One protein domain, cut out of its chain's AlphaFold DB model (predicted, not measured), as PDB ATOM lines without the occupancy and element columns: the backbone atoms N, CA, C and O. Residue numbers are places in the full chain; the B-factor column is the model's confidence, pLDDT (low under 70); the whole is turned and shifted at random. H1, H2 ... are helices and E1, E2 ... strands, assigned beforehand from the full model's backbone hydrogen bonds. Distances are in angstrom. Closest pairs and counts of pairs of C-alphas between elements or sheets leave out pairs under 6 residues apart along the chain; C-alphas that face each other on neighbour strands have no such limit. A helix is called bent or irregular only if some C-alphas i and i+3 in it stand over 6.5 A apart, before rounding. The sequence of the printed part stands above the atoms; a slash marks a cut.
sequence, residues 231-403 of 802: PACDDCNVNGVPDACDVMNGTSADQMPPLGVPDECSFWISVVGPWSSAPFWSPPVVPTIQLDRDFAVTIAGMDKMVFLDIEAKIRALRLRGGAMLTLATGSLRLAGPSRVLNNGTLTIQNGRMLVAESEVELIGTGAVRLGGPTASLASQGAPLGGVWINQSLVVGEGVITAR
ATOM      1  N   PRO A 231       8.384  43.960  50.097       72.12
ATOM      2  CA  PRO A 231       8.308  44.477  48.721       72.12
ATOM      3  C   PRO A 231       9.324  45.586  48.396       72.12
ATOM      4  O   PRO A 231       9.698  45.740  47.248       72.12
ATOM      5  N   ALA A 232       9.829  46.288  49.410       75.56
ATOM      6  CA  ALA A 232      10.911  47.268  49.327       75.56
ATOM      7  C   ALA A 232      12.216  46.770  48.650       75.56
ATOM      8  O   ALA A 232      12.983  47.593  48.163       75.56
ATOM      9  N   CYS A 233      12.492  45.457  48.617       78.25
ATOM     10  CA  CYS A 233      13.630  44.887  47.876       78.25
ATOM     11  C   CYS A 233      13.260  44.299  46.503       78.25
ATOM     12  O   CYS A 233      14.120  43.714  45.850       78.25
ATOM     13  N   ASP A 234      11.989  44.354  46.086       77.75
ATOM     14  CA  ASP A 234      11.598  43.889  44.751       77.75
ATOM     15  C   ASP A 234      12.073  44.921  43.707       77.75
ATOM     16  O   ASP A 234      12.559  45.990  44.056       77.75
ATOM     17  N   ASP A 235      11.962  44.589  42.427       78.12
ATOM     18  CA  ASP A 235      12.123  45.543  41.321       78.12
ATOM     19  C   ASP A 235      10.869  45.385  40.471       78.12
ATOM     20  O   ASP A 235      10.740  44.446  39.670       78.12
ATOM     21  N   CYS A 236       9.869  46.217  40.758       76.31
ATOM     22  CA  CYS A 236       8.562  46.102  40.128       76.31
ATOM     23  C   CYS A 236       8.584  46.693  38.712       76.31
ATOM     24  O   CYS A 236       7.928  46.175  37.802       76.31
ATOM     25  N   ASN A 237       9.352  47.765  38.502       72.69
ATOM     26  CA  ASN A 237       9.382  48.496  37.239       72.69
ATOM     27  C   ASN A 237      10.380  47.890  36.216       72.69
ATOM     28  O   ASN A 237      10.262  48.165  35.014       72.69
ATOM     29  N   VAL A 238      11.241  46.972  36.667       74.81
ATOM     30  CA  VAL A 238      12.245  46.195  35.924       74.81
ATOM     31  C   VAL A 238      13.372  47.072  35.362       74.81
ATOM     32  O   VAL A 238      13.745  46.948  34.190       74.81
ATOM     33  N   ASN A 239      13.894  47.994  36.176       75.62
ATOM     34  CA  ASN A 239      15.038  48.848  35.826       75.62
ATOM     35  C   ASN A 239      16.393  48.322  36.348       75.62
ATOM     36  O   ASN A 239      17.428  48.840  35.924       75.62
ATOM     37  N   GLY A 240      16.401  47.284  37.193       79.56
ATOM     38  CA  GLY A 240      17.599  46.730  37.827       79.56
ATOM     39  C   GLY A 240      18.002  47.394  39.149       79.56
ATOM     40  O   GLY A 240      19.094  47.116  39.634       79.56
ATOM     41  N   VAL A 241      17.150  48.249  39.719       85.38
ATOM     42  CA  VAL A 241      17.330  48.942  41.002       85.38
ATOM     43  C   VAL A 241      16.197  48.514  41.952       85.38
ATOM     44  O   VAL A 241      15.041  48.484  41.536       85.38
ATOM     45  N   PRO A 242      16.479  48.175  43.224       86.12
ATOM     46  CA  PRO A 242      15.448  47.880  44.214       86.12
ATOM     47  C   PRO A 242      14.429  49.019  44.399       86.12
ATOM     48  O   PRO A 242      14.804  50.186  44.530       86.12
ATOM     49  N   ASP A 243      13.152  48.663  44.537       83.44
ATOM     50  CA  ASP A 243      11.997  49.550  44.733       83.44
ATOM     51  C   ASP A 243      12.253  50.614  45.832       83.44
ATOM     52  O   ASP A 243      11.958  51.798  45.650       83.44
ATOM     53  N   ALA A 244      12.869  50.241  46.963       83.69
ATOM     54  CA  ALA A 244      13.219  51.178  48.039       83.69
ATOM     55  C   ALA A 244      14.257  52.233  47.634       83.69
ATOM     56  O   ALA A 244      14.228  53.359  48.138       83.69
ATOM     57  N   CYS A 245      15.185  51.881  46.748       87.69
ATOM     58  CA  CYS A 245      16.183  52.802  46.225       87.69
ATOM     59  C   CYS A 245      15.603  53.722  45.161       87.69
ATOM     60  O   CYS A 245      15.990  54.886  45.112       87.69
ATOM     61  N   ASP A 246      14.646  53.249  44.362       87.50
ATOM     62  CA  ASP A 246      13.915  54.115  43.438       87.50
ATOM     63  C   ASP A 246      13.124  55.203  44.184       87.50
ATOM     64  O   ASP A 246      13.134  56.380  43.803       87.50
ATOM     65  N   VAL A 247      12.514  54.839  45.315       85.50
ATOM     66  CA  VAL A 247      11.877  55.798  46.229       85.50
ATOM     67  C   VAL A 247      12.908  56.725  46.886       85.50
ATOM     68  O   VAL A 247      12.687  57.935  46.954       85.50
ATOM     69  N   MET A 248      14.047  56.198  47.352       85.62
ATOM     70  CA  MET A 248      15.092  56.997  48.011       85.62
ATOM     71  C   MET A 248      15.743  58.019  47.066       85.62
ATOM     72  O   MET A 248      15.984  59.161  47.463       85.62
ATOM     73  N   ASN A 249      15.997  57.623  45.818       85.62
ATOM     74  CA  ASN A 249      16.588  58.466  44.780       85.62
ATOM     75  C   ASN A 249      15.567  59.413  44.126       85.62
ATOM     76  O   ASN A 249      15.959  60.329  43.399       85.62
ATOM     77  N   GLY A 250      14.267  59.217  44.376       83.12
ATOM     78  CA  GLY A 250      13.190  59.992  43.762       83.12
ATOM     79  C   GLY A 250      13.033  59.744  42.259       83.12
ATOM     80  O   GLY A 250      12.475  60.593  41.560       83.12
ATOM     81  N   THR A 251      13.534  58.613  41.755       84.00
ATOM     82  CA  THR A 251      13.260  58.117  40.396       84.00
ATOM     83  C   THR A 251      11.822  57.619  40.270       84.00
ATOM     84  O   THR A 251      11.238  57.762  39.194       84.00
ATOM     85  N   SER A 252      11.227  57.168  41.380       83.19
ATOM     86  CA  SER A 252       9.805  56.837  41.496       83.19
ATOM     87  C   SER A 252       9.105  57.588  42.638       83.19
ATOM     88  O   SER A 252       9.738  58.157  43.529       83.19
ATOM     89  N   ALA A 253       7.770  57.618  42.604       81.69
ATOM     90  CA  ALA A 253       6.937  58.278  43.611       81.69
ATOM     91  C   ALA A 253       6.430  57.273  44.661       81.69
ATOM     92  O   ALA A 253       6.017  56.189  44.290       81.69
ATOM     93  N   ASP A 254       6.411  57.644  45.943       80.25
ATOM     94  CA  ASP A 254       5.829  56.860  47.056       80.25
ATOM     95  C   ASP A 254       4.890  57.776  47.859       80.25
ATOM     96  O   ASP A 254       5.224  58.281  48.932       80.25
ATOM     97  N   GLN A 255       3.751  58.138  47.260       75.19
ATOM     98  CA  GLN A 255       2.848  59.159  47.793       75.19
ATOM     99  C   GLN A 255       1.574  58.577  48.414       75.19
ATOM    100  O   GLN A 255       0.986  59.237  49.279       75.19
ATOM    101  N   MET A 256       1.104  57.388  48.006       64.62
ATOM    102  CA  MET A 256      -0.223  56.885  48.397       64.62
ATOM    103  C   MET A 256      -0.328  55.354  48.589       64.62
ATOM    104  O   MET A 256      -0.882  54.671  47.723       64.62
ATOM    105  N   PRO A 257      -0.018  54.820  49.791       64.38
ATOM    106  CA  PRO A 257       0.586  55.474  50.958       64.38
ATOM    107  C   PRO A 257       2.116  55.306  50.994       64.38
ATOM    108  O   PRO A 257       2.593  54.307  50.474       64.38
ATOM    109  N   PRO A 258       2.855  56.206  51.682       67.81
ATOM    110  CA  PRO A 258       4.316  56.170  51.757       67.81
ATOM    111  C   PRO A 258       4.810  54.943  52.542       67.81
ATOM    112  O   PRO A 258       4.880  54.975  53.777       67.81
ATOM    113  N   LEU A 259       5.072  53.841  51.841       70.25
ATOM    114  CA  LEU A 259       5.436  52.539  52.413       70.25
ATOM    115  C   LEU A 259       6.867  52.107  52.062       70.25
ATOM    116  O   LEU A 259       7.261  50.996  52.421       70.25
ATOM    117  N   GLY A 260       7.650  52.968  51.403       72.69
ATOM    118  CA  GLY A 260       8.971  52.623  50.872       72.69
ATOM    119  C   GLY A 260       8.884  51.726  49.637       72.69
ATOM    120  O   GLY A 260       9.745  50.870  49.444       72.69
ATOM    121  N   VAL A 261       7.807  51.873  48.859       77.00
ATOM    122  CA  VAL A 261       7.475  51.071  47.675       77.00
ATOM    123  C   VAL A 261       6.831  52.003  46.640       77.00
ATOM    124  O   VAL A 261       5.879  52.690  47.004       77.00
ATOM    125  N   PRO A 262       7.285  52.035  45.377       82.88
ATOM    126  CA  PRO A 262       6.726  52.933  44.369       82.88
ATOM    127  C   PRO A 262       5.206  52.804  44.140       82.88
ATOM    128  O   PRO A 262       4.651  51.705  44.137       82.88
ATOM    129  N   ASP A 263       4.536  53.928  43.864       76.19
ATOM    130  CA  ASP A 263       3.099  54.051  43.569       76.19
ATOM    131  C   ASP A 263       2.693  53.305  42.278       76.19
ATOM    132  O   ASP A 263       1.515  52.973  42.093       76.19
ATOM    133  N   GLU A 264       3.639  53.060  41.361       80.50
ATOM    134  CA  GLU A 264       3.450  52.183  40.203       80.50
ATOM    135  C   GLU A 264       3.445  50.688  40.558       80.50
ATOM    136  O   GLU A 264       2.914  49.883  39.790       80.50
ATOM    137  N   CYS A 265       3.983  50.285  41.708       83.00
ATOM    138  CA  CYS A 265       3.964  48.895  42.141       83.00
ATOM    139  C   CYS A 265       2.620  48.546  42.793       83.00
ATOM    140  O   CYS A 265       2.026  49.337  43.524       83.00
ATOM    141  N   SER A 266       2.127  47.325  42.576       87.19
ATOM    142  CA  SER A 266       0.932  46.827  43.257       87.19
ATOM    143  C   SER A 266       1.068  45.367  43.664       87.19
ATOM    144  O   SER A 266       1.288  44.480  42.837       87.19
ATOM    145  N   PHE A 267       0.904  45.116  44.959       87.56
ATOM    146  CA  PHE A 267       1.104  43.815  45.582       87.56
ATOM    147  C   PHE A 267      -0.226  43.212  46.023       87.56
ATOM    148  O   PHE A 267      -1.018  43.855  46.717       87.56
ATOM    149  N   TRP A 268      -0.471  41.956  45.657       91.00
ATOM    150  CA  TRP A 268      -1.653  41.225  46.109       91.00
ATOM    151  C   TRP A 268      -1.464  40.681  47.531       91.00
ATOM    152  O   TRP A 268      -0.613  39.821  47.768       91.00
ATOM    153  N   ILE A 269      -2.290  41.145  48.473       88.38
ATOM    154  CA  ILE A 269      -2.159  40.825  49.906       88.38
ATOM    155  C   ILE A 269      -3.191  39.809  50.425       88.38
ATOM    156  O   ILE A 269      -2.965  39.180  51.462       88.38
ATOM    157  N   SER A 270      -4.311  39.601  49.723       92.19
ATOM    158  CA  SER A 270      -5.333  38.621  50.136       92.19
ATOM    159  C   SER A 270      -4.880  37.174  49.904       92.19
ATOM    160  O   SER A 270      -4.041  36.899  49.055       92.19
ATOM    161  N   VAL A 271      -5.467  36.207  50.611       91.62
ATOM    162  CA  VAL A 271      -5.308  34.779  50.271       91.62
ATOM    163  C   VAL A 271      -6.074  34.463  48.980       91.62
ATOM    164  O   VAL A 271      -5.547  33.837  48.067       91.62
ATOM    165  N   VAL A 272      -7.315  34.940  48.862       95.81
ATOM    166  CA  VAL A 272      -8.187  34.654  47.715       95.81
ATOM    167  C   VAL A 272      -9.125  35.824  47.427       95.81
ATOM    168  O   VAL A 272      -9.581  36.492  48.357       95.81
ATOM    169  N   GLY A 273      -9.436  36.079  46.152       96.69
ATOM    170  CA  GLY A 273     -10.465  37.059  45.797       96.69
ATOM    171  C   GLY A 273     -10.478  37.549  44.343       96.69
ATOM    172  O   GLY A 273      -9.573  37.225  43.570       96.69
ATOM    173  N   PRO A 274     -11.510  38.330  43.969       97.38
ATOM    174  CA  PRO A 274     -11.561  39.072  42.712       97.38
ATOM    175  C   PRO A 274     -10.545  40.222  42.664       97.38
ATOM    176  O   PRO A 274     -10.363  40.945  43.647       97.38
ATOM    177  N   TRP A 275      -9.941  40.425  41.495       96.62
ATOM    178  CA  TRP A 275      -8.999  41.507  41.187       96.62
ATOM    179  C   TRP A 275      -9.623  42.893  41.381       96.62
ATOM    180  O   TRP A 275      -8.945  43.811  41.834       96.62
ATOM    181  N   SER A 276     -10.924  43.047  41.115       95.50
ATOM    182  CA  SER A 276     -11.680  44.295  41.315       95.50
ATOM    183  C   SER A 276     -11.778  44.783  42.771       95.50
ATOM    184  O   SER A 276     -12.202  45.914  43.020       95.50
ATOM    185  N   SER A 277     -11.392  43.963  43.752       96.06
ATOM    186  CA  SER A 277     -11.464  44.301  45.175       96.06
ATOM    187  C   SER A 277     -10.254  45.131  45.618       96.06
ATOM    188  O   SER A 277      -9.217  44.588  45.999       96.06
ATOM    189  N   ALA A 278     -10.401  46.460  45.626       92.12
ATOM    190  CA  ALA A 278      -9.363  47.396  46.079       92.12
ATOM    191  C   ALA A 278      -8.699  47.030  47.435       92.12
ATOM    192  O   ALA A 278      -7.477  47.127  47.519       92.12
ATOM    193  N   PRO A 279      -9.418  46.540  48.473       93.75
ATOM    194  CA  PRO A 279      -8.806  46.129  49.744       93.75
ATOM    195  C   PRO A 279      -7.873  44.907  49.684       93.75
ATOM    196  O   PRO A 279      -7.298  44.550  50.710       93.75
ATOM    197  N   PHE A 280      -7.763  44.218  48.543       93.56
ATOM    198  CA  PHE A 280      -6.858  43.074  48.359       93.56
ATOM    199  C   PHE A 280      -5.517  43.454  47.720       93.56
ATOM    200  O   PHE A 280      -4.655  42.585  47.565       93.56
ATOM    201  N   TRP A 281      -5.330  44.739  47.422       89.38
ATOM    202  CA  TRP A 281      -4.103  45.319  46.894       89.38
ATOM    203  C   TRP A 281      -3.389  46.173  47.947       89.38
ATOM    204  O   TRP A 281      -4.017  46.758  48.833       89.38
ATOM    205  N   SER A 282      -2.067  46.258  47.830       83.50
ATOM    206  CA  SER A 282      -1.220  47.240  48.505       83.50
ATOM    207  C   SER A 282      -0.378  47.959  47.442       83.50
ATOM    208  O   SER A 282       0.414  47.279  46.789       83.50
ATOM    209  N   PRO A 283      -0.544  49.281  47.229       79.69
ATOM    210  CA  PRO A 283      -1.571  50.150  47.818       79.69
ATOM    211  C   PRO A 283      -3.001  49.683  47.466       79.69
ATOM    212  O   PRO A 283      -3.171  48.958  46.485       79.69
ATOM    213  N   PRO A 284      -4.047  50.075  48.228       86.06
ATOM    214  CA  PRO A 284      -5.427  49.611  48.031       86.06
ATOM    215  C   PRO A 284      -6.115  50.295  46.834       86.06
ATOM    216  O   PRO A 284      -7.138  50.972  46.960       86.06
ATOM    217  N   VAL A 285      -5.518  50.127  45.658       84.88
ATOM    218  CA  VAL A 285      -5.919  50.661  44.357       84.88
ATOM    219  C   VAL A 285      -5.965  49.485  43.387       84.88
ATOM    220  O   VAL A 285      -5.027  48.701  43.324       84.88
ATOM    221  N   VAL A 286      -7.058  49.345  42.635       89.56
ATOM    222  CA  VAL A 286      -7.223  48.240  41.677       89.56
ATOM    223  C   VAL A 286      -6.311  48.455  40.458       89.56
ATOM    224  O   VAL A 286      -6.496  49.462  39.766       89.56
ATOM    225  N   PRO A 287      -5.391  47.524  40.127       89.31
ATOM    226  CA  PRO A 287      -4.502  47.670  38.979       89.31
ATOM    227  C   PRO A 287      -5.267  47.619  37.655       89.31
ATOM    228  O   PRO A 287      -5.696  46.558  37.194       89.31
ATOM    229  N   THR A 288      -5.436  48.789  37.045       84.44
ATOM    230  CA  THR A 288      -5.981  48.990  35.698       84.44
ATOM    231  C   THR A 288      -5.367  50.252  35.101       84.44
ATOM    232  O   THR A 288      -5.194  51.240  35.811       84.44
ATOM    233  N   ILE A 289      -5.079  50.259  33.798       69.75
ATOM    234  CA  ILE A 289      -4.739  51.490  33.078       69.75
ATOM    235  C   ILE A 289      -6.011  52.350  32.946       69.75
ATOM    236  O   ILE A 289      -6.813  52.210  32.023       69.75
ATOM    237  N   GLN A 290      -6.217  53.236  33.921       58.59
ATOM    238  CA  GLN A 290      -7.083  54.406  33.807       58.59
ATOM    239  C   GLN A 290      -6.433  55.598  34.511       58.59
ATOM    240  O   GLN A 290      -6.328  55.614  35.732       58.59
ATOM    241  N   LEU A 291      -6.069  56.598  33.699       48.69
ATOM    242  CA  LEU A 291      -5.490  57.895  34.067       48.69
ATOM    243  C   LEU A 291      -4.167  57.813  34.860       48.69
ATOM    244  O   LEU A 291      -4.130  57.536  36.055       48.69
ATOM    245  N   ASP A 292      -3.088  58.135  34.147       55.56
ATOM    246  CA  ASP A 292      -1.782  58.571  34.657       55.56
ATOM    247  C   ASP A 292      -0.983  57.594  35.550       55.56
ATOM    248  O   ASP A 292       0.019  58.002  36.133       55.56
ATOM    249  N   ARG A 293      -1.360  56.305  35.637       66.81
ATOM    250  CA  ARG A 293      -0.574  55.262  36.334       66.81
ATOM    251  C   ARG A 293      -0.433  53.953  35.550       66.81
ATOM    252  O   ARG A 293      -1.424  53.351  35.136       66.81
ATOM    253  N   ASP A 294       0.815  53.495  35.440       76.00
ATOM    254  CA  ASP A 294       1.239  52.267  34.758       76.00
ATOM    255  C   ASP A 294       1.624  51.188  35.785       76.00
ATOM    256  O   ASP A 294       2.772  51.110  36.212       76.00
ATOM    257  N   PHE A 295       0.672  50.342  36.186       83.19
ATOM    258  CA  PHE A 295       0.904  49.382  37.272       83.19
ATOM    259  C   PHE A 295       1.841  48.223  36.906       83.19
ATOM    260  O   PHE A 295       1.602  47.515  35.926       83.19
ATOM    261  N   ALA A 296       2.828  47.946  37.753       84.50
ATOM    262  CA  ALA A 296       3.550  46.680  37.813       84.50
ATOM    263  C   ALA A 296       2.980  45.812  38.945       84.50
ATOM    264  O   ALA A 296       2.925  46.237  40.096       84.50
ATOM    265  N   VAL A 297       2.512  44.604  38.623       88.50
ATOM    266  CA  VAL A 297       1.744  43.776  39.564       88.50
ATOM    267  C   VAL A 297       2.550  42.580  40.059       88.50
ATOM    268  O   VAL A 297       2.929  41.731  39.255       88.50
ATOM    269  N   THR A 298       2.698  42.440  41.375       87.31
ATOM    270  CA  THR A 298       3.311  41.268  42.019       87.31
ATOM    271  C   THR A 298       2.281  40.479  42.833       87.31
ATOM    272  O   THR A 298       1.603  41.002  43.719       87.31
ATOM    273  N   ILE A 299       2.189  39.178  42.562       88.62
ATOM    274  CA  ILE A 299       1.388  38.209  43.319       88.62
ATOM    275  C   ILE A 299       2.350  37.125  43.810       88.62
ATOM    276  O   ILE A 299       3.005  36.462  43.004       88.62
ATOM    277  N   ALA A 300       2.466  36.953  45.128       86.31
ATOM    278  CA  ALA A 300       3.501  36.109  45.717       86.31
ATOM    279  C   ALA A 300       2.975  35.223  46.857       86.31
ATOM    280  O   ALA A 300       2.408  35.718  47.831       86.31
ATOM    281  N   GLY A 301       3.207  33.913  46.738       82.56
ATOM    282  CA  GLY A 301       2.882  32.911  47.759       82.56
ATOM    283  C   GLY A 301       1.970  31.786  47.264       82.56
ATOM    284  O   GLY A 301       1.054  31.993  46.472       82.56
ATOM    285  N   MET A 302       2.212  30.577  47.769       81.81
ATOM    286  CA  MET A 302       1.518  29.339  47.380       81.81
ATOM    287  C   MET A 302       0.053  29.270  47.843       81.81
ATOM    288  O   MET A 302      -0.690  28.388  47.423       81.81
ATOM    289  N   ASP A 303      -0.358  30.179  48.725       83.75
ATOM    290  CA  ASP A 303      -1.729  30.346  49.202       83.75
ATOM    291  C   ASP A 303      -2.554  31.313  48.332       83.75
ATOM    292  O   ASP A 303      -3.771  31.384  48.500       83.75
ATOM    293  N   LYS A 304      -1.916  32.062  47.416       90.50
ATOM    294  CA  LYS A 304      -2.550  33.156  46.667       90.50
ATOM    295  C   LYS A 304      -3.341  32.648  45.463       90.50
ATOM    296  O   LYS A 304      -2.768  32.107  44.520       90.50
ATOM    297  N   MET A 305      -4.650  32.901  45.466       94.25
ATOM    298  CA  MET A 305      -5.570  32.600  44.363       94.25
ATOM    299  C   MET A 305      -6.326  33.857  43.917       94.25
ATOM    300  O   MET A 305      -7.274  34.299  44.568       94.25
ATOM    301  N   VAL A 306      -5.918  34.427  42.787       96.94
ATOM    302  CA  VAL A 306      -6.467  35.682  42.255       96.94
ATOM    303  C   VAL A 306      -7.365  35.402  41.058       96.94
ATOM    304  O   VAL A 306      -6.968  34.701  40.126       96.94
ATOM    305  N   PHE A 307      -8.567  35.976  41.057       97.75
ATOM    306  CA  PHE A 307      -9.505  35.894  39.939       97.75
ATOM    307  C   PHE A 307      -9.608  37.255  39.251       97.75
ATOM    308  O   PHE A 307     -10.221  38.173  39.789       97.75
ATOM    309  N   LEU A 308      -9.027  37.400  38.058       97.25
ATOM    310  CA  LEU A 308      -9.220  38.592  37.236       97.25
ATOM    311  C   LEU A 308     -10.647  38.589  36.678       97.25
ATOM    312  O   LEU A 308     -10.997  37.835  35.764       97.25
ATOM    313  N   ASP A 309     -11.480  39.423  37.289       96.88
ATOM    314  CA  ASP A 309     -12.912  39.524  37.038       96.88
ATOM    315  C   ASP A 309     -13.302  40.725  36.156       96.88
ATOM    316  O   ASP A 309     -14.429  40.785  35.661       96.88
ATOM    317  N   ILE A 310     -12.350  41.628  35.905       94.94
ATOM    318  CA  ILE A 310     -12.477  42.837  35.083       94.94
ATOM    319  C   ILE A 310     -11.436  42.857  33.961       94.94
ATOM    320  O   ILE A 310     -10.365  42.274  34.094       94.94
ATOM    321  N   GLU A 311     -11.726  43.542  32.858       93.50
ATOM    322  CA  GLU A 311     -10.718  43.822  31.828       93.50
ATOM    323  C   GLU A 311      -9.623  44.724  32.416       93.50
ATOM    324  O   GLU A 311      -9.899  45.859  32.811       93.50
ATOM    325  N   ALA A 312      -8.387  44.226  32.479       91.94
ATOM    326  CA  ALA A 312      -7.251  44.952  33.037       91.94
ATOM    327  C   ALA A 312      -6.150  45.157  31.995       91.94
ATOM    328  O   ALA A 312      -5.863  44.296  31.162       91.94
ATOM    329  N   LYS A 313      -5.491  46.311  32.082       89.94
ATOM    330  CA  LYS A 313      -4.261  46.617  31.354       89.94
ATOM    331  C   LYS A 313      -3.220  47.098  32.362       89.94
ATOM    332  O   LYS A 313      -3.549  47.958  33.176       89.94
ATOM    333  N   ILE A 314      -2.022  46.523  32.330       88.38
ATOM    334  CA  ILE A 314      -0.921  46.771  33.278       88.38
ATOM    335  C   ILE A 314       0.427  46.795  32.535       88.38
ATOM    336  O   ILE A 314       0.512  46.361  31.384       88.38
ATOM    337  N   ARG A 315       1.483  47.308  33.170       83.19
ATOM    338  CA  ARG A 315       2.840  47.393  32.606       83.19
ATOM    339  C   ARG A 315       3.600  46.069  32.686       83.19
ATOM    340  O   ARG A 315       4.244  45.726  31.704       83.19
ATOM    341  N   ALA A 316       3.521  45.361  33.815       82.12
ATOM    342  CA  ALA A 316       4.233  44.104  34.075       82.12
ATOM    343  C   ALA A 316       3.465  43.207  35.071       82.12
ATOM    344  O   ALA A 316       2.615  43.698  35.818       82.12
ATOM    345  N   LEU A 317       3.767  41.901  35.093       87.94
ATOM    346  CA  LEU A 317       3.159  40.909  35.993       87.94
ATOM    347  C   LEU A 317       4.215  39.933  36.535       87.94
ATOM    348  O   LEU A 317       4.870  39.248  35.758       87.94
ATOM    349  N   ARG A 318       4.305  39.771  37.854       85.19
ATOM    350  CA  ARG A 318       5.236  38.866  38.539       85.19
ATOM    351  C   ARG A 318       4.459  37.881  39.420       85.19
ATOM    352  O   ARG A 318       3.735  38.287  40.325       85.19
ATOM    353  N   LEU A 319       4.595  36.580  39.154       86.12
ATOM    354  CA  LEU A 319       3.969  35.483  39.906       86.12
ATOM    355  C   LEU A 319       5.054  34.702  40.667       86.12
ATOM    356  O   LEU A 319       5.656  33.774  40.123       86.12
ATOM    357  N   ARG A 320       5.335  35.068  41.925       80.69
ATOM    358  CA  ARG A 320       6.359  34.401  42.761       80.69
ATOM    359  C   ARG A 320       5.750  33.277  43.623       80.69
ATOM    360  O   ARG A 320       4.592  33.329  44.038       80.69
ATOM    361  N   GLY A 321       6.572  32.286  43.973       79.94
ATOM    362  CA  GLY A 321       6.318  31.373  45.096       79.94
ATOM    363  C   GLY A 321       5.065  30.495  44.996       79.94
ATOM    364  O   GLY A 321       4.468  30.207  46.027       79.94
ATOM    365  N   GLY A 322       4.648  30.086  43.795       84.12
ATOM    366  CA  GLY A 322       3.487  29.212  43.581       84.12
ATOM    367  C   GLY A 322       2.139  29.924  43.421       84.12
ATOM    368  O   GLY A 322       1.120  29.244  43.328       84.12
ATOM    369  N   ALA A 323       2.112  31.259  43.370       90.06
ATOM    370  CA  ALA A 323       0.878  32.036  43.245       90.06
ATOM    371  C   ALA A 323       0.066  31.700  41.979       90.06
ATOM    372  O   ALA A 323       0.623  31.489  40.897       90.06
ATOM    373  N   MET A 324      -1.264  31.711  42.101       92.50
ATOM    374  CA  MET A 324      -2.196  31.423  41.011       92.50
ATOM    375  C   MET A 324      -2.979  32.672  40.592       92.50
ATOM    376  O   MET A 324      -3.702  33.258  41.398       92.50
ATOM    377  N   LEU A 325      -2.909  33.026  39.307       95.38
ATOM    378  CA  LEU A 325      -3.769  34.033  38.679       95.38
ATOM    379  C   LEU A 325      -4.664  33.364  37.633       95.38
ATOM    380  O   LEU A 325      -4.176  32.706  36.718       95.38
ATOM    381  N   THR A 326      -5.976  33.552  37.747       96.69
ATOM    382  CA  THR A 326      -6.968  33.059  36.787       96.69
ATOM    383  C   THR A 326      -7.680  34.228  36.117       96.69
ATOM    384  O   THR A 326      -8.374  34.987  36.789       96.69
ATOM    385  N   LEU A 327      -7.563  34.351  34.796       97.38
ATOM    386  CA  LEU A 327      -8.396  35.237  33.984       97.38
ATOM    387  C   LEU A 327      -9.785  34.609  33.903       97.38
ATOM    388  O   LEU A 327      -9.974  33.644  33.166       97.38
ATOM    389  N   ALA A 328     -10.718  35.103  34.718       95.75
ATOM    390  CA  ALA A 328     -12.026  34.492  34.928       95.75
ATOM    391  C   ALA A 328     -13.103  35.169  34.069       95.75
ATOM    392  O   ALA A 328     -13.557  34.621  33.060       95.75
ATOM    393  N   THR A 329     -13.488  36.397  34.428       95.81
ATOM    394  CA  THR A 329     -14.453  37.202  33.656       95.81
ATOM    395  C   THR A 329     -13.829  38.398  32.944       95.81
ATOM    396  O   THR A 329     -14.520  39.030  32.149       95.81
ATOM    397  N   GLY A 330     -12.532  38.650  33.148       94.88
ATOM    398  CA  GLY A 330     -11.766  39.680  32.450       94.88
ATOM    399  C   GLY A 330     -10.531  39.148  31.724       94.88
ATOM    400  O   GLY A 330      -9.993  38.096  32.073       94.88
ATOM    401  N   SER A 331     -10.099  39.876  30.700       95.06
ATOM    402  CA  SER A 331      -8.865  39.651  29.940       95.06
ATOM    403  C   SER A 331      -7.743  40.568  30.442       95.06
ATOM    404  O   SER A 331      -8.007  41.616  31.037       95.06
ATOM    405  N   LEU A 332      -6.486  40.181  30.202       93.56
ATOM    406  CA  LEU A 332      -5.306  40.927  30.646       93.56
ATOM    407  C   LEU A 332      -4.509  41.455  29.450       93.56
ATOM    408  O   LEU A 332      -4.187  40.703  28.531       93.56
ATOM    409  N   ARG A 333      -4.153  42.739  29.479       91.12
ATOM    410  CA  ARG A 333      -3.315  43.403  28.471       91.12
ATOM    411  C   ARG A 333      -2.010  43.868  29.125       91.12
ATOM    412  O   ARG A 333      -2.050  44.525  30.164       91.12
ATOM    413  N   LEU A 334      -0.869  43.527  28.535       88.38
ATOM    414  CA  LEU A 334       0.469  43.888  29.013       88.38
ATOM    415  C   LEU A 334       1.070  44.957  28.092       88.38
ATOM    416  O   LEU A 334       1.054  44.781  26.876       88.38
ATOM    417  N   ALA A 335       1.497  46.086  28.667       81.38
ATOM    418  CA  ALA A 335       1.640  47.361  27.953       81.38
ATOM    419  C   ALA A 335       3.074  47.899  27.800       81.38
ATOM    420  O   ALA A 335       3.335  48.668  26.877       81.38
ATOM    421  N   GLY A 336       3.985  47.541  28.710       73.00
ATOM    422  CA  GLY A 336       5.401  47.939  28.682       73.00
ATOM    423  C   GLY A 336       6.316  46.723  28.513       73.00
ATOM    424  O   GLY A 336       5.794  45.612  28.407       73.00
ATOM    425  N   PRO A 337       7.653  46.871  28.476       63.62
ATOM    426  CA  PRO A 337       8.565  45.723  28.430       63.62
ATOM    427  C   PRO A 337       8.250  44.774  29.596       63.62
ATOM    428  O   PRO A 337       8.395  45.138  30.759       63.62
ATOM    429  N   SER A 338       7.718  43.592  29.282       62.88
ATOM    430  CA  SER A 338       6.970  42.775  30.240       62.88
ATOM    431  C   SER A 338       7.682  41.461  30.507       62.88
ATOM    432  O   SER A 338       7.511  40.500  29.764       62.88
ATOM    433  N   ARG A 339       8.421  41.361  31.611       64.50
ATOM    434  CA  ARG A 339       8.853  40.053  32.119       64.50
ATOM    435  C   ARG A 339       7.723  39.447  32.946       64.50
ATOM    436  O   ARG A 339       7.459  39.909  34.053       64.50
ATOM    437  N   VAL A 340       7.072  38.405  32.431       65.94
ATOM    438  CA  VAL A 340       6.214  37.537  33.245       65.94
ATOM    439  C   VAL A 340       7.113  36.549  33.971       65.94
ATOM    440  O   VAL A 340       7.393  35.447  33.500       65.94
ATOM    441  N   LEU A 341       7.582  36.987  35.136       63.97
ATOM    442  CA  LEU A 341       8.349  36.188  36.085       63.97
ATOM    443  C   LEU A 341       7.413  35.183  36.752       63.97
ATOM    444  O   LEU A 341       6.784  35.473  37.769       63.97
ATOM    445  N   ASN A 342       7.282  34.019  36.125       63.56
ATOM    446  CA  ASN A 342       6.350  32.964  36.466       63.56
ATOM    447  C   ASN A 342       7.056  31.833  37.218       63.56
ATOM    448  O   ASN A 342       7.542  30.873  36.630       63.56
ATOM    449  N   ASN A 343       7.045  31.900  38.545       72.06
ATOM    450  CA  ASN A 343       7.235  30.731  39.404       72.06
ATOM    451  C   ASN A 343       5.896  30.342  40.066       72.06
ATOM    452  O   ASN A 343       5.848  29.974  41.240       72.06
ATOM    453  N   GLY A 344       4.794  30.513  39.323       82.00
ATOM    454  CA  GLY A 344       3.410  30.308  39.752       82.00
ATOM    455  C   GLY A 344       2.574  29.617  38.669       82.00
ATOM    456  O   GLY A 344       3.052  28.734  37.952       82.00
ATOM    457  N   THR A 345       1.295  29.969  38.550       89.50
ATOM    458  CA  THR A 345       0.437  29.502  37.449       89.50
ATOM    459  C   THR A 345      -0.496  30.606  36.970       89.50
ATOM    460  O   THR A 345      -1.302  31.129  37.737       89.50
ATOM    461  N   LEU A 346      -0.437  30.897  35.672       94.12
ATOM    462  CA  LEU A 346      -1.389  31.761  34.981       94.12
ATOM    463  C   LEU A 346      -2.406  30.886  34.247       94.12
ATOM    464  O   LEU A 346      -2.011  30.069  33.424       94.12
ATOM    465  N   THR A 347      -3.702  31.035  34.516       95.75
ATOM    466  CA  THR A 347      -4.768  30.292  33.822       95.75
ATOM    467  C   THR A 347      -5.680  31.247  33.073       95.75
ATOM    468  O   THR A 347      -6.305  32.116  33.672       95.75
ATOM    469  N   ILE A 348      -5.786  31.072  31.762       97.62
ATOM    470  CA  ILE A 348      -6.645  31.855  30.878       97.62
ATOM    471  C   ILE A 348      -7.908  31.031  30.626       97.62
ATOM    472  O   ILE A 348      -7.835  30.010  29.944       97.62
ATOM    473  N   GLN A 349      -9.054  31.411  31.201       98.00
ATOM    474  CA  GLN A 349     -10.298  30.667  30.970       98.00
ATOM    475  C   GLN A 349     -10.821  30.851  29.538       98.00
ATOM    476  O   GLN A 349     -10.450  31.784  28.824       98.00
ATOM    477  N   ASN A 350     -11.719  29.953  29.131       97.44
ATOM    478  CA  ASN A 350     -12.407  30.018  27.847       97.44
ATOM    479  C   ASN A 350     -13.009  31.416  27.582       97.44
ATOM    480  O   ASN A 350     -13.717  31.967  28.426       97.44
ATOM    481  N   GLY A 351     -12.744  31.981  26.404       97.12
ATOM    482  CA  GLY A 351     -13.192  33.324  26.019       97.12
ATOM    483  C   GLY A 351     -12.413  34.485  26.648       97.12
ATOM    484  O   GLY A 351     -12.844  35.630  26.510       97.12
ATOM    485  N   ARG A 352     -11.292  34.222  27.333       97.88
ATOM    486  CA  ARG A 352     -10.371  35.240  27.871       97.88
ATOM    487  C   ARG A 352      -9.054  35.247  27.114       97.88
ATOM    488  O   ARG A 352      -8.684  34.273  26.461       97.88
ATOM    489  N   MET A 353      -8.341  36.365  27.200       95.69
ATOM    490  CA  MET A 353      -7.084  36.558  26.480       95.69
ATOM    491  C   MET A 353      -6.004  37.149  27.384       95.69
ATOM    492  O   MET A 353      -6.290  38.032  28.195       95.69
ATOM    493  N   LEU A 354      -4.763  36.717  27.177       93.62
ATOM    494  CA  LEU A 354      -3.582  37.514  27.493       93.62
ATOM    495  C   LEU A 354      -3.127  38.206  26.203       93.62
ATOM    496  O   LEU A 354      -2.895  37.538  25.194       93.62
ATOM    497  N   VAL A 355      -3.022  39.535  26.227       92.38
ATOM    498  CA  VAL A 355      -2.633  40.352  25.070       92.38
ATOM    499  C   VAL A 355      -1.312  41.059  25.350       92.38
ATOM    500  O   VAL A 355      -1.241  41.926  26.217       92.38
ATOM    501  N   ALA A 356      -0.286  40.720  24.579       90.69
ATOM    502  CA  ALA A 356       1.005  41.392  24.563       90.69
ATOM    503  C   ALA A 356       0.955  42.626  23.637       90.69
ATOM    504  O   ALA A 356       0.949  42.473  22.417       90.69
ATOM    505  N   GLU A 357       0.882  43.846  24.177       87.94
ATOM    506  CA  GLU A 357       1.013  45.096  23.387       87.94
ATOM    507  C   GLU A 357       2.482  45.513  23.169       87.94
ATOM    508  O   GLU A 357       2.789  46.445  22.426       87.94
ATOM    509  N   SER A 358       3.376  44.791  23.833       84.06
ATOM    510  CA  SER A 358       4.827  44.921  23.922       84.06
ATOM    511  C   SER A 358       5.444  43.513  23.927       84.06
ATOM    512  O   SER A 358       4.720  42.518  23.821       84.06
ATOM    513  N   GLU A 359       6.766  43.385  24.035       85.94
ATOM    514  CA  GLU A 359       7.388  42.067  24.174       85.94
ATOM    515  C   GLU A 359       7.177  41.539  25.600       85.94
ATOM    516  O   GLU A 359       7.526  42.190  26.590       85.94
ATOM    517  N   VAL A 360       6.540  40.369  25.679       87.00
ATOM    518  CA  VAL A 360       6.182  39.657  26.903       87.00
ATOM    519  C   VAL A 360       7.055  38.411  27.012       87.00
ATOM    520  O   VAL A 360       6.834  37.433  26.298       87.00
ATOM    521  N   GLU A 361       8.031  38.431  27.913       88.19
ATOM    522  CA  GLU A 361       8.950  37.320  28.162       88.19
ATOM    523  C   GLU A 361       8.442  36.450  29.321       88.19
ATOM    524  O   GLU A 361       8.295  36.930  30.445       88.19
ATOM    525  N   LEU A 362       8.160  35.171  29.065       88.56
ATOM    526  CA  LEU A 362       7.720  34.188  30.055       88.56
ATOM    527  C   LEU A 362       8.940  33.429  30.611       88.56
ATOM    528  O   LEU A 362       9.494  32.537  29.955       88.56
ATOM    529  N   ILE A 363       9.353  33.791  31.826       82.31
ATOM    530  CA  ILE A 363      10.511  33.227  32.541       82.31
ATOM    531  C   ILE A 363      10.099  32.567  33.859       82.31
ATOM    532  O   ILE A 363       9.015  32.819  34.372       82.31
ATOM    533  N   GLY A 364      10.958  31.713  34.417       78.06
ATOM    534  CA  GLY A 364      10.621  30.824  35.531       78.06
ATOM    535  C   GLY A 364       9.783  29.601  35.124       78.06
ATOM    536  O   GLY A 364       9.193  29.550  34.044       78.06
ATOM    537  N   THR A 365       9.739  28.598  36.007       81.50
ATOM    538  CA  THR A 365       9.209  27.243  35.739       81.50
ATOM    539  C   THR A 365       7.680  27.121  35.776       81.50
ATOM    540  O   THR A 365       7.139  26.021  35.672       81.50
ATOM    541  N   GLY A 366       6.966  28.224  35.991       84.06
ATOM    542  CA  GLY A 366       5.514  28.249  36.096       84.06
ATOM    543  C   GLY A 366       4.812  27.969  34.767       84.06
ATOM    544  O   GLY A 366       5.325  28.243  33.680       84.06
ATOM    545  N   ALA A 367       3.594  27.437  34.855       89.12
ATOM    546  CA  ALA A 367       2.780  27.141  33.681       89.12
ATOM    547  C   ALA A 367       1.897  28.337  33.291       89.12
ATOM    548  O   ALA A 367       1.302  28.991  34.154       89.12
ATOM    549  N   VAL A 368       1.750  28.573  31.987       94.31
ATOM    550  CA  VAL A 368       0.664  29.376  31.414       94.31
ATOM    551  C   VAL A 368      -0.330  28.414  30.771       94.31
ATOM    552  O   VAL A 368      -0.010  27.717  29.812       94.31
ATOM    553  N   ARG A 369      -1.530  28.329  31.339       95.88
ATOM    554  CA  ARG A 369      -2.576  27.372  30.973       95.88
ATOM    555  C   ARG A 369      -3.650  28.060  30.143       95.88
ATOM    556  O   ARG A 369      -4.340  28.944  30.648       95.88
ATOM    557  N   LEU A 370      -3.833  27.619  28.907       97.81
ATOM    558  CA  LEU A 370      -5.012  27.921  28.105       97.81
ATOM    559  C   LEU A 370      -6.102  26.908  28.486       97.81
ATOM    560  O   LEU A 370      -5.932  25.698  28.342       97.81
ATOM    561  N   GLY A 371      -7.169  27.405  29.110       96.12
ATOM    562  CA  GLY A 371      -8.197  26.617  29.793       96.12
ATOM    563  C   GLY A 371      -9.525  26.544  29.043       96.12
ATOM    564  O   GLY A 371     -10.576  26.546  29.685       96.12
ATOM    565  N   GLY A 372      -9.501  26.566  27.710       96.44
ATOM    566  CA  GLY A 372     -10.691  26.341  26.893       96.44
ATOM    567  C   GLY A 372     -10.506  26.723  25.420       96.44
ATOM    568  O   GLY A 372      -9.621  27.519  25.110       96.44
ATOM    569  N   PRO A 373     -11.362  26.235  24.501       96.75
ATOM    570  CA  PRO A 373     -11.159  26.361  23.052       96.75
ATOM    571  C   PRO A 373     -10.967  27.786  22.505       96.75
ATOM    572  O   PRO A 373     -10.405  27.947  21.425       96.75
ATOM    573  N   THR A 374     -11.434  28.819  23.217       96.62
ATOM    574  CA  THR A 374     -11.253  30.237  22.853       96.62
ATOM    575  C   THR A 374     -10.420  31.038  23.860       96.62
ATOM    576  O   THR A 374     -10.366  32.264  23.766       96.62
ATOM    577  N   ALA A 375      -9.756  30.379  24.816       98.12
ATOM    578  CA  ALA A 375      -8.685  30.996  25.599       98.12
ATOM    579  C   ALA A 375      -7.525  31.374  24.661       98.12
ATOM    580  O   ALA A 375      -7.155  30.568  23.804       98.12
ATOM    581  N   SER A 376      -6.951  32.575  24.790       96.88
ATOM    582  CA  SER A 376      -5.988  33.081  23.796       96.88
ATOM    583  C   SER A 376      -4.700  33.683  24.361       96.88
ATOM    584  O   SER A 376      -4.734  34.462  25.317       96.88
ATOM    585  N   LEU A 377      -3.578  33.384  23.695       95.06
ATOM    586  CA  LEU A 377      -2.371  34.216  23.695       95.06
ATOM    587  C   LEU A 377      -2.344  35.048  22.407       95.06
ATOM    588  O   LEU A 377      -2.191  34.513  21.305       95.06
ATOM    589  N   ALA A 378      -2.449  36.366  22.546       93.50
ATOM    590  CA  ALA A 378      -2.455  37.309  21.435       93.50
ATOM    591  C   ALA A 378      -1.353  38.363  21.592       93.50
ATOM    592  O   ALA A 378      -0.900  38.641  22.700       93.50
ATOM    593  N   SER A 379      -0.960  39.001  20.489       90.25
ATOM    594  CA  SER A 379      -0.185  40.243  20.533       90.25
ATOM    595  C   SER A 379      -0.828  41.333  19.672       90.25
ATOM    596  O   SER A 379      -1.569  41.050  18.729       90.25
ATOM    597  N   GLN A 380      -0.602  42.592  20.043       84.38
ATOM    598  CA  GLN A 380      -1.061  43.794  19.346       84.38
ATOM    599  C   GLN A 380       0.094  44.802  19.276       84.38
ATOM    600  O   GLN A 380       1.020  44.729  20.069       84.38
ATOM    601  N   GLY A 381       0.049  45.741  18.327       63.06
ATOM    602  CA  GLY A 381       1.104  46.749  18.165       63.06
ATOM    603  C   GLY A 381       2.349  46.223  17.441       63.06
ATOM    604  O   GLY A 381       3.346  45.860  18.057       63.06
ATOM    605  N   ALA A 382       2.334  46.241  16.107       52.66
ATOM    606  CA  ALA A 382       3.577  46.126  15.343       52.66
ATOM    607  C   ALA A 382       4.394  47.432  15.494       52.66
ATOM    608  O   ALA A 382       3.795  48.507  15.421       52.66
ATOM    609  N   PRO A 383       5.730  47.383  15.673       57.34
ATOM    610  CA  PRO A 383       6.601  46.203  15.613       57.34
ATOM    611  C   PRO A 383       6.931  45.555  16.977       57.34
ATOM    612  O   PRO A 383       7.740  44.635  17.005       57.34
ATOM    613  N   LEU A 384       6.362  46.029  18.095       63.47
ATOM    614  CA  LEU A 384       6.867  45.739  19.449       63.47
ATOM    615  C   LEU A 384       6.124  44.626  20.216       63.47
ATOM    616  O   LEU A 384       6.669  44.123  21.189       63.47
ATOM    617  N   GLY A 385       4.915  44.225  19.811       70.00
ATOM    618  CA  GLY A 385       4.106  43.220  20.517       70.00
ATOM    619  C   GLY A 385       4.452  41.763  20.186       70.00
ATOM    620  O   GLY A 385       4.297  41.329  19.038       70.00
ATOM    621  N   GLY A 386       4.814  40.954  21.187       87.50
ATOM    622  CA  GLY A 386       5.096  39.520  21.014       87.50
ATOM    623  C   GLY A 386       5.168  38.736  22.325       87.50
ATOM    624  O   GLY A 386       5.244  39.325  23.395       87.50
ATOM    625  N   VAL A 387       5.135  37.406  22.237       91.81
ATOM    626  CA  VAL A 387       5.297  36.486  23.373       91.81
ATOM    627  C   VAL A 387       6.572  35.670  23.171       91.81
ATOM    628  O   VAL A 387       6.694  34.946  22.183       91.81
ATOM    629  N   TRP A 388       7.502  35.772  24.116       92.38
ATOM    630  CA  TRP A 388       8.752  35.021  24.149       92.38
ATOM    631  C   TRP A 388       8.718  34.020  25.309       92.38
ATOM    632  O   TRP A 388       8.706  34.400  26.473       92.38
ATOM    633  N   ILE A 389       8.655  32.728  25.003       93.44
ATOM    634  CA  ILE A 389       8.624  31.637  25.981       93.44
ATOM    635  C   ILE A 389      10.069  31.203  26.249       93.44
ATOM    636  O   ILE A 389      10.601  30.370  25.522       93.44
ATOM    637  N   ASN A 390      10.706  31.790  27.264       90.50
ATOM    638  CA  ASN A 390      12.123  31.559  27.570       90.50
ATOM    639  C   ASN A 390      12.321  30.361  28.522       90.50
ATOM    640  O   ASN A 390      13.094  29.461  28.227       90.50
ATOM    641  N   GLN A 391      11.574  30.295  29.632       89.12
ATOM    642  CA  GLN A 391      11.678  29.186  30.608       89.12
ATOM    643  C   GLN A 391      10.328  28.606  31.050       89.12
ATOM    644  O   GLN A 391      10.273  27.503  31.594       89.12
ATOM    645  N   SER A 392       9.233  29.342  30.849       89.19
ATOM    646  CA  SER A 392       7.898  28.874  31.227       89.19
ATOM    647  C   SER A 392       7.360  27.825  30.259       89.19
ATOM    648  O   SER A 392       7.828  27.689  29.131       89.19
ATOM    649  N   LEU A 393       6.337  27.095  30.695       92.50
ATOM    650  CA  LEU A 393       5.638  26.101  29.882       92.50
ATOM    651  C   LEU A 393       4.239  26.620  29.518       92.50
ATOM    652  O   LEU A 393       3.433  26.892  30.410       92.50
ATOM    653  N   VAL A 394       3.920  26.720  28.224       96.06
ATOM    654  CA  VAL A 394       2.551  27.016  27.756       96.06
ATOM    655  C   VAL A 394       1.814  25.702  27.502       96.06
ATOM    656  O   VAL A 394       2.286  24.884  26.718       96.06
ATOM    657  N   VAL A 395       0.659  25.480  28.138       96.88
ATOM    658  CA  VAL A 395      -0.113  24.226  28.022       96.88
ATOM    659  C   VAL A 395      -1.613  24.434  27.816       96.88
ATOM    660  O   VAL A 395      -2.154  25.476  28.184       96.88
ATOM    661  N   GLY A 396      -2.301  23.389  27.350       97.25
ATOM    662  CA  GLY A 396      -3.754  23.229  27.454       97.25
ATOM    663  C   GLY A 396      -4.457  23.175  26.100       97.25
ATOM    664  O   GLY A 396      -4.003  22.485  25.188       97.25
ATOM    665  N   GLU A 397      -5.571  23.895  25.984       98.00
ATOM    666  CA  GLU A 397      -6.329  24.094  24.743       98.00
ATOM    667  C   GLU A 397      -6.710  25.569  24.575       98.00
ATOM    668  O   GLU A 397      -6.963  26.261  25.560       98.00
ATOM    669  N   GLY A 398      -6.749  26.056  23.335       97.88
ATOM    670  CA  GLY A 398      -6.962  27.472  23.031       97.88
ATOM    671  C   GLY A 398      -6.304  27.901  21.721       97.88
ATOM    672  O   GLY A 398      -6.078  27.083  20.826       97.88
ATOM    673  N   VAL A 399      -5.986  29.192  21.599       97.19
ATOM    674  CA  VAL A 399      -5.454  29.797  20.366       97.19
ATOM    675  C   VAL A 399      -4.242  30.692  20.650       97.19
ATOM    676  O   VAL A 399      -4.282  31.556  21.517       97.19
ATOM    677  N   ILE A 400      -3.166  30.528  19.883       96.81
ATOM    678  CA  ILE A 400      -1.983  31.392  19.891       96.81
ATOM    679  C   ILE A 400      -1.951  32.169  18.571       96.81
ATOM    680  O   ILE A 400      -1.573  31.640  17.524       96.81
ATOM    681  N   THR A 401      -2.358  33.439  18.626       93.50
ATOM    682  CA  THR A 401      -2.314  34.384  17.493       93.50
ATOM    683  C   THR A 401      -1.106  35.324  17.552       93.50
ATOM    684  O   THR A 401      -0.747  35.940  16.546       93.50
ATOM    685  N   ALA A 402      -0.459  35.425  18.717       92.56
ATOM    686  CA  ALA A 402       0.698  36.285  18.954       92.56
ATOM    687  C   ALA A 402       1.860  36.040  17.972       92.56
ATOM    688  O   ALA A 402       2.053  34.918  17.486       92.56
ATOM    689  N   ARG A 403       2.676  37.084  17.748       92.25
ATOM    690  CA  ARG A 403       4.090  36.898  17.372       92.25
ATOM    691  C   ARG A 403       4.734  36.056  18.473       92.25
ATOM    692  O   ARG A 403       4.576  36.396  19.644       92.25
TER     693      ARG A 403
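What this domain is: This is residues 231 to 403 of the 802 residues of an uncharacterized protein of Phycisphaerales bacterium (UniProt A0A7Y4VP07). Follow the printed part from residue 231 and, from E1 to E15, you find a chain wound in stacked turns, a three-sided solenoid of parallel strands. E1, E3, E6, E9, E12 and E14 make one side, E2, E4, E7, E10 and the first part of E13 the second, E5, E8, E11 and the last part of E13 the third, and bent E15 follows E13 at one end. Beyond E1, at the other end, residues 231 to 264 with H1 extend the body. The 173 printed residues, under half of them in named elements, hold H1 and then E1 to E15, mostly strand, in a six-strand parallel sheet and a nine-strand branched one. The whole is compact, with a radius of gyration of the C-alphas of 15.1 A and spans of 46, 35 and 31 A.

How they stand to each other: Look first at H1, residues 243 to 249, which is not on either sheet and has every O i to N i+4 pair within hydrogen-bond range. Next find E1 (265 to 268), E3 (296 to 300), E6 (316 to 320), E9 (338 to 342), E12 (359 to 363) and E14 (386 to 389), parallel neighbours in that order; N 266 and O 296 at 2.8 A, N 297 and O 316 at 2.9 A, and N 319 and O 341, N 340 and O 361, N 360 and O 386 at 2.8 A each are within hydrogen-bond range. The branched sheet, twisted, holds E2 (272 to 274), E4 (305 to 308), E5 (312 to 314), E7 (324 to 327), E8 (332 to 334), E10 (345 to 349), E11 (353 to 356), E13 (367 to 379) and E15 (393 to 400). Within hydrogen-bond range there are N 273 and O 305 of E2 and E4, 3.2 A, N 306 and O 324 of E4 and E7, 2.9 A, N 325 and O 345 of E7 and E10, 2.9 A, N 314 and O 333 of E5 and E8, 2.9 A, and N 334 and O 355 of E8 and E11, 2.8 A. E13 bends by 126 degrees at residue 372; E10 and E11 lie on one side of it, with N 346 and O 367 at 3.0 A and N 354 and O 376 at 2.9 A, and E15 on the other side, with N 368 and O 393 at 2.9 A. The two sheets form a sandwich, two sheets face to face, their facing parts 9.7 A centre to centre.

Where its parts are: Find C-alpha 243 at (11.997, 49.550, 44.733), where H1 begins its 10.0 A. E1 begins at C-alpha 265, (3.964, 48.895, 42.141). E3 and E6 each run 13.2 A, E13 18.8 A, and E15 13.6 A to C-alpha 400 at (-1.983, 31.392, 19.891).

The domain as a whole: The C-alphas farthest apart, those of Asn 249 and Pro 373, are 47.7 A apart. The printed part has no cut; the links H1 to E1 and E2 to E3 are long. The model's mean pLDDT over the printed part is 85.6, with residues 256 to 258, 289 to 293, 337 to 342 and 381 to 384 under 70.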